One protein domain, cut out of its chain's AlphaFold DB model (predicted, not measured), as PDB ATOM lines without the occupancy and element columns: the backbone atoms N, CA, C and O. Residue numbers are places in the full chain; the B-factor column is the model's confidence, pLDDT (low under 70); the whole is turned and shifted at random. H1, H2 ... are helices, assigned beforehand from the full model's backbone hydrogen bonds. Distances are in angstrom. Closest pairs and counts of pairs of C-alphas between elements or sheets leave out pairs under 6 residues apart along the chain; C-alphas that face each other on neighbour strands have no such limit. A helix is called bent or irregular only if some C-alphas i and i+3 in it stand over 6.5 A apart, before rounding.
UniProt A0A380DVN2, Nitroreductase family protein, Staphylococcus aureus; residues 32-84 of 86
ATOM      1  N   ILE A  32     158.706 149.476  90.724       92.44
ATOM      2  CA  ILE A  32     157.511 150.236  90.336       92.44
ATOM      3  C   ILE A  32     157.495 151.573  91.075       92.44
ATOM      4  O   ILE A  32     158.133 151.699  92.121       92.44
ATOM      5  N   SER A  33     156.784 152.563  90.537       94.12
ATOM      6  CA  SER A  33     156.623 153.848  91.219       94.12
ATOM      7  C   SER A  33     155.621 153.760  92.373       94.12
ATOM      8  O   SER A  33     154.769 152.869  92.420       94.12
ATOM      9  N   ASP A  34     155.701 154.730  93.282       94.25
ATOM     10  CA  ASP A  34     154.755 154.884  94.390       94.25
ATOM     11  C   ASP A  34     153.311 155.071  93.879       94.25
ATOM     12  O   ASP A  34     152.395 154.418  94.378       94.25
ATOM     13  N   ASP A  35     153.116 155.866  92.820       95.69
ATOM     14  CA  ASP A  35     151.803 156.093  92.193       95.69
ATOM     15  C   ASP A  35     151.220 154.813  91.571       95.69
ATOM     16  O   ASP A  35     150.016 154.551  91.643       95.69
ATOM     17  N   GLU A  36     152.073 153.999  90.940       95.75
ATOM     18  CA  GLU A  36     151.663 152.720  90.361       95.75
ATOM     19  C   GLU A  36     151.200 151.764  91.467       95.75
ATOM     20  O   GLU A  36     150.140 151.141  91.349       95.75
ATOM     21  N   LEU A  37     151.946 151.701  92.572       94.00
ATOM     22  CA  LEU A  37     151.589 150.903  93.740       94.00
ATOM     23  C   LEU A  37     150.269 151.369  94.376       94.00
ATOM     24  O   LEU A  37     149.405 150.540  94.677       94.00
ATOM     25  N   GLU A  38     150.085 152.679  94.555       96.12
ATOM     26  CA  GLU A  38     148.849 153.252  95.093       96.12
ATOM     27  C   GLU A  38     147.644 152.899  94.211       96.12
ATOM     28  O   GLU A  38     146.624 152.418  94.712       96.12
ATOM     29  N   SER A  39     147.780 153.052  92.891       96.62
ATOM     30  CA  SER A  39     146.730 152.727  91.921       96.62
ATOM     31  C   SER A  39     146.337 151.246  91.961       96.62
ATOM     32  O   SER A  39     145.147 150.917  91.979       96.62
ATOM     33  N   MET A  40     147.316 150.337  92.060       95.94
ATOM     34  CA  MET A  40     147.056 148.899  92.202       95.94
ATOM     35  C   MET A  40     146.245 148.586  93.466       95.94
ATOM     36  O   MET A  40     145.272 147.825  93.410       95.94
ATOM     37  N   ILE A  41     146.608 149.191  94.600       95.81
ATOM     38  CA  ILE A  41     145.903 149.001  95.874       95.81
ATOM     39  C   ILE A  41     144.487 149.588  95.797       95.81
ATOM     40  O   ILE A  41     143.524 148.918  96.176       95.81
ATOM     41  N   ALA A  42     144.339 150.806  95.269       96.00
ATOM     42  CA  ALA A  42     143.048 151.470  95.117       96.00
ATOM     43  C   ALA A  42     142.094 150.662  94.225       96.00
ATOM     44  O   ALA A  42     140.924 150.474  94.570       96.00
ATOM     45  N   HIS A  43     142.601 150.125  93.112       96.56
ATOM     46  CA  HIS A  43     141.843 149.243  92.232       96.56
ATOM     47  C   HIS A  43     141.370 147.983  92.970       96.56
ATOM     48  O   HIS A  43     140.189 147.640  92.911       96.56
ATOM     49  N   ALA A  44     142.257 147.313  93.713       95.06
ATOM     50  CA  ALA A  44     141.895 146.118  94.469       95.06
ATOM     51  C   ALA A  44     140.801 146.407  95.511       95.06
ATOM     52  O   ALA A  44     139.778 145.726  95.530       95.06
ATOM     53  N   VAL A  45     140.960 147.448  96.333       94.44
ATOM     54  CA  VAL A  45     139.972 147.803  97.370       94.44
ATOM     55  C   VAL A  45     138.612 148.154  96.773       94.44
ATOM     56  O   VAL A  45     137.585 147.769  97.326       94.44
ATOM     57  N   LYS A  46     138.595 148.870  95.644       94.38
ATOM     58  CA  LYS A  46     137.363 149.295  94.972       94.38
ATOM     59  C   LYS A  46     136.563 148.126  94.398       94.38
ATOM     60  O   LYS A  46     135.336 148.192  94.360       94.38
ATOM     61  N   HIS A  47     137.248 147.098  93.902       95.38
ATOM     62  CA  HIS A  47     136.623 146.036  93.111       95.38
ATOM     63  C   HIS A  47     136.461 144.707  93.853       95.38
ATOM     64  O   HIS A  47     135.690 143.860  93.404       95.38
ATOM     65  N   VAL A  48     137.130 144.514  94.992       94.25
ATOM     66  CA  VAL A  48     136.888 143.347  95.846       94.25
ATOM     67  C   VAL A  48     135.511 143.488  96.513       94.25
ATOM     68  O   VAL A  48     135.254 144.489  97.187       94.25
ATOM     69  N   PRO A  49     134.602 142.507  96.351       95.19
ATOM     70  CA  PRO A  49     133.278 142.575  96.951       95.19
ATOM     71  C   PRO A  49     133.368 142.575  98.481       95.19
ATOM     72  O   PRO A  49     134.212 141.911  99.080       95.19
ATOM     73  N   SER A  50     132.447 143.292  99.119       94.88
ATOM     74  CA  SER A  50     132.283 143.314 100.574       94.88
ATOM     75  C   SER A  50     130.850 142.944 100.940       94.88
ATOM     76  O   SER A  50     129.920 143.196 100.168       94.88
ATOM     77  N   SER A  51     130.652 142.327 102.108       95.12
ATOM     78  CA  SER A  51     129.313 141.980 102.598       95.12
ATOM     79  C   SER A  51     128.424 143.223 102.621       95.12
ATOM     80  O   SER A  51     128.824 144.264 103.141       95.12
ATOM     81  N   PHE A  52     127.231 143.114 102.030       95.06
ATOM     82  CA  PHE A  52     126.281 144.225 101.876       95.06
ATOM     83  C   PHE A  52     126.851 145.456 101.149       95.06
ATOM     84  O   PHE A  52     126.335 146.556 101.318       95.06
ATOM     85  N   ASN A  53     127.920 145.287 100.359       91.81
ATOM     86  CA  ASN A  53     128.666 146.382  99.737       91.81
ATOM     87  C   ASN A  53     129.049 147.487 100.746       91.81
ATOM     88  O   ASN A  53     129.052 148.671 100.417       91.81
ATOM     89  N   SER A  54     129.339 147.106 101.994       94.69
ATOM     90  CA  SER A  54     129.629 148.060 103.067       94.69
ATOM     91  C   SER A  54     130.932 148.827 102.848       94.69
ATOM     92  O   SER A  54     131.091 149.922 103.382       94.69
ATOM     93  N   GLN A  55     131.868 148.251 102.081       92.19
ATOM     94  CA  GLN A  55     133.179 148.828 101.766       92.19
ATOM     95  C   GLN A  55     133.885 149.391 103.011       92.19
ATOM     96  O   GLN A  55     134.486 150.470 102.993       92.19
ATOM     97  N   SER A  56     133.799 148.647 104.119       94.31
ATOM     98  CA  SER A  56     134.345 149.048 105.420       94.31
ATOM     99  C   SER A  56     135.873 149.002 105.478       94.31
ATOM    100  O   SER A  56     136.463 149.524 106.422       94.31
ATOM    101  N   THR A  57     136.527 148.384 104.491       93.94
ATOM    102  CA  THR A  57     137.987 148.316 104.402       93.94
ATOM    103  C   THR A  57     138.584 149.723 104.310       93.94
ATOM    104  O   THR A  57     138.189 150.548 103.481       93.94
ATOM    105  N   ARG A  58     139.565 149.994 105.171       94.25
ATOM    106  CA  ARG A  58     140.389 151.204 105.163       94.25
ATOM    107  C   ARG A  58     141.850 150.779 105.154       94.25
ATOM    108  O   ARG A  58     142.223 149.863 105.882       94.25
ATOM    109  N   ILE A  59     142.650 151.426 104.316       95.12
ATOM    110  CA  ILE A  59     144.072 151.124 104.149       95.12
ATOM    111  C   ILE A  59     144.864 152.404 104.384       95.12
ATOM    112  O   ILE A  59     144.481 153.468 103.907       95.12
ATOM    113  N   VAL A  60     145.969 152.280 105.116       96.75
ATOM    114  CA  VAL A  60     146.994 153.317 105.240       96.75
ATOM    115  C   VAL A  60     148.257 152.763 104.596       96.75
ATOM    116  O   VAL A  60     148.807 151.769 105.070       96.75
ATOM    117  N   LEU A  61     148.691 153.378 103.498       95.56
ATOM    118  CA  LEU A  61     149.905 152.998 102.786       95.56
ATOM    119  C   LEU A  61     151.088 153.809 103.327       95.56
ATOM    120  O   LEU A  61     151.062 155.037 103.314       95.56
ATOM    121  N   LEU A  62     152.119 153.120 103.818       95.75
ATOM    122  CA  LEU A  62     153.349 153.743 104.307       95.75
ATOM    123  C   LEU A  62     154.478 153.503 103.306       95.75
ATOM    124  O   LEU A  62     154.925 152.369 103.130       95.75
ATOM    125  N   LEU A  63     154.944 154.587 102.691       93.81
ATOM    126  CA  LEU A  63     156.015 154.590 101.697       93.81
ATOM    127  C   LEU A  63     157.296 155.185 102.282       93.81
ATOM    128  O   LEU A  63     157.241 156.038 103.177       93.81
ATOM    129  N   ASN A  64     158.437 154.747 101.751       92.25
ATOM    130  CA  ASN A  64     159.755 155.321 102.018       92.25
ATOM    131  C   ASN A  64     160.018 155.498 103.532       92.25
ATOM    132  O   ASN A  64     159.838 154.568 104.322       92.25
ATOM    133  N   ASP A  65     160.382 156.707 103.963       94.62
ATOM    134  CA  ASP A  65     160.703 157.025 105.357       94.62
ATOM    135  C   ASP A  65     159.576 156.705 106.346       94.62
ATOM    136  O   ASP A  65     159.845 156.388 107.505       94.62
ATOM    137  N   ASN A  66     158.312 156.779 105.921       96.06
ATOM    138  CA  ASN A  66     157.185 156.470 106.802       96.06
ATOM    139  C   ASN A  66     157.116 154.972 107.123       96.06
ATOM    140  O   ASN A  66     156.759 154.607 108.244       96.06
ATOM    141  N   ASN A  67     157.508 154.113 106.176       94.94
ATOM    142  CA  ASN A  67     157.631 152.674 106.400       94.94
ATOM    143  C   ASN A  67     158.734 152.378 107.427       94.94
ATOM    144  O   ASN A  67     158.494 151.694 108.425       94.94
ATOM    145  N   ASN A  68     159.909 152.988 107.238       94.88
ATOM    146  CA  ASN A  68     161.052 152.839 108.141       94.88
ATOM    147  C   ASN A  68     160.706 153.286 109.570       94.88
ATOM    148  O   ASN A  68     160.879 152.526 110.525       94.88
ATOM    149  N   LYS A  69     160.114 154.480 109.715       97.12
ATOM    150  CA  LYS A  69     159.684 155.028 111.012       97.12
ATOM    151  C   LYS A  69     158.718 154.100 111.748       97.12
ATOM    152  O   LYS A  69     158.844 153.924 112.959       97.12
ATOM    153  N   PHE A  70     157.759 153.499 111.042       97.31
ATOM    154  CA  PHE A  70     156.804 152.569 111.648       97.31
ATOM    155  C   PHE A  70     157.502 151.342 112.251       97.31
ATOM    156  O   PHE A  70     157.241 150.968 113.402       97.31
ATOM    157  N   TRP A  71     158.428 150.735 111.508       95.50
ATOM    158  CA  TRP A  71     159.143 149.554 111.985       95.50
ATOM    159  C   TRP A  71     160.141 149.864 113.090       95.50
ATOM    160  O   TRP A  71     160.262 149.077 114.029       95.50
ATOM    161  N   ASP A  72     160.814 151.008 113.040       97.00
ATOM    162  CA  ASP A  72     161.727 151.409 114.107       97.00
ATOM    163  C   ASP A  72     160.983 151.690 115.415       97.00
ATOM    164  O   ASP A  72     161.406 151.216 116.473       97.00
ATOM    165  N   ASN A  73     159.810 152.328 115.345       97.44
ATOM    166  CA  ASN A  73     158.926 152.488 116.501       97.44
ATOM    167  C   ASN A  73     158.478 151.132 117.065       97.44
ATOM    168  O   ASN A  73     158.525 150.914 118.276       97.44
ATOM    169  N   THR A  74     158.097 150.195 116.195       96.38
ATOM    170  CA  THR A  74     157.685 148.843 116.601       96.38
ATOM    171  C   THR A  74     158.823 148.109 117.319       96.38
ATOM    172  O   THR A  74     158.622 147.578 118.414       96.38
ATOM    173  N   LYS A  75     160.047 148.143 116.769       95.44
ATOM    174  CA  LYS A  75     161.244 147.566 117.408       95.44
ATOM    175  C   LYS A  75     161.535 148.223 118.761       95.44
ATOM    176  O   LYS A  75     161.874 147.522 119.713       95.44
ATOM    177  N   ALA A  76     161.417 149.547 118.860       95.94
ATOM    178  CA  ALA A  76     161.666 150.282 120.098       95.94
ATOM    179  C   ALA A  76     160.668 149.901 121.203       95.94
ATOM    180  O   ALA A  76     161.074 149.643 122.337       95.94
ATOM    181  N   ILE A  77     159.376 149.800 120.871       96.00
ATOM    182  CA  ILE A  77     158.330 149.370 121.810       96.00
ATOM    183  C   ILE A  77     158.573 147.931 122.261       96.00
ATOM    184  O   ILE A  77     158.517 147.657 123.459       96.00
ATOM    185  N   PHE A  78     158.891 147.029 121.328       94.38
ATOM    186  CA  PHE A  78     159.187 145.634 121.643       94.38
ATOM    187  C   PHE A  78     160.366 145.502 122.618       94.38
ATOM    188  O   PHE A  78     160.251 144.831 123.645       94.38
ATOM    189  N   LYS A  79     161.473 146.211 122.352       94.12
ATOM    190  CA  LYS A  79     162.633 146.261 123.257       94.12
ATOM    191  C   LYS A  79     162.275 146.841 124.619       94.12
ATOM    192  O   LYS A  79     162.781 146.366 125.619       94.12
ATOM    193  N   ARG A  80     161.403 147.847 124.692       93.25
ATOM    194  CA  ARG A  80     160.982 148.424 125.975       93.25
ATOM    195  C   ARG A  80     160.127 147.458 126.801       93.25
ATOM    196  O   ARG A  80     160.266 147.441 128.020       93.25
ATOM    197  N   SER A  81     159.227 146.704 126.168       90.00
ATOM    198  CA  SER A  81     158.315 145.794 126.875       90.00
ATOM    199  C   SER A  81     158.976 144.489 127.313       90.00
ATOM    200  O   SER A  81     158.574 143.944 128.336       90.00
ATOM    201  N   HIS A  82     159.995 144.021 126.588       79.81
ATOM    202  CA  HIS A  82     160.698 142.763 126.883       79.81
ATOM    203  C   HIS A  82     162.136 142.971 127.392       79.81
ATOM    204  O   HIS A  82     162.740 142.050 127.925       79.81
ATOM    205  N   GLY A  83     162.687 144.181 127.283       64.88
ATOM    206  CA  GLY A  83     164.021 144.568 127.758       64.88
ATOM    207  C   GLY A  83     164.040 145.019 129.216       64.88
ATOM    208  O   GLY A  83     164.575 146.078 129.542       64.88
ATOM    209  N   ARG A  84     163.447 144.205 130.089       57.78
ATOM    210  CA  ARG A  84     163.841 144.084 131.495       57.78
ATOM    211  C   ARG A  84     164.070 142.609 131.785       57.78
ATOM    212  O   ARG A  84     163.273 142.030 132.499       57.78
TER     213      ARG A  84
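This is residues 32 to 84 of the 86 residues of the protein "Nitroreductase family protein" of Staphylococcus aureus (UniProt A0A380DVN2). Two helices that stay clear of each other are joined by a long open link, and together they make a flat zigzag: H1 runs one way, the link turns round at residues 49 to 54, runs back past H1 as an open strip, and at its far end makes a corner with H2, which leads away. The turn at residues 49 to 54 sticks out at one end and residues 71 to 84, most of them in H2, stick out at the other. The printed part has 53 residues with two named helices, H1 then H2, and no named strand; the class is all helix. It is extended, with a radius of gyration of the C-alphas of 16.3 A, and its C-alphas span 47 by 31 by 10 A.

H1, residues 34 to 47, and H2, residues 65 to 82, are apart, with no C-alpha of the one within 8 A of the other. The long link between them has 17 residues, 48 to 64. Residues 49 to 54 stand free, and so do residues 71 to 84, of which 71 to 82 belong to H2. In H1 and H2 every O i to N i+4 pair is within hydrogen-bond range. Neither helix is bent.

H1 begins at C-alpha 34, (154.755, 154.884, 94.390), and is 20.2 A long from first to last C-alpha. The link has C-alpha 52 at (126.281, 144.225, 101.876). H2, the longest helix with 18 residues, is 25.8 A long and ends at C-alpha 82, (160.698, 142.763, 126.883).

The two C-alphas farthest apart are those of Phe 52 and Arg 84, at 47.8 A. The printed part has no cut. The mean pLDDT of the printed part is 93.4, and residues 83 to 84 are under 70.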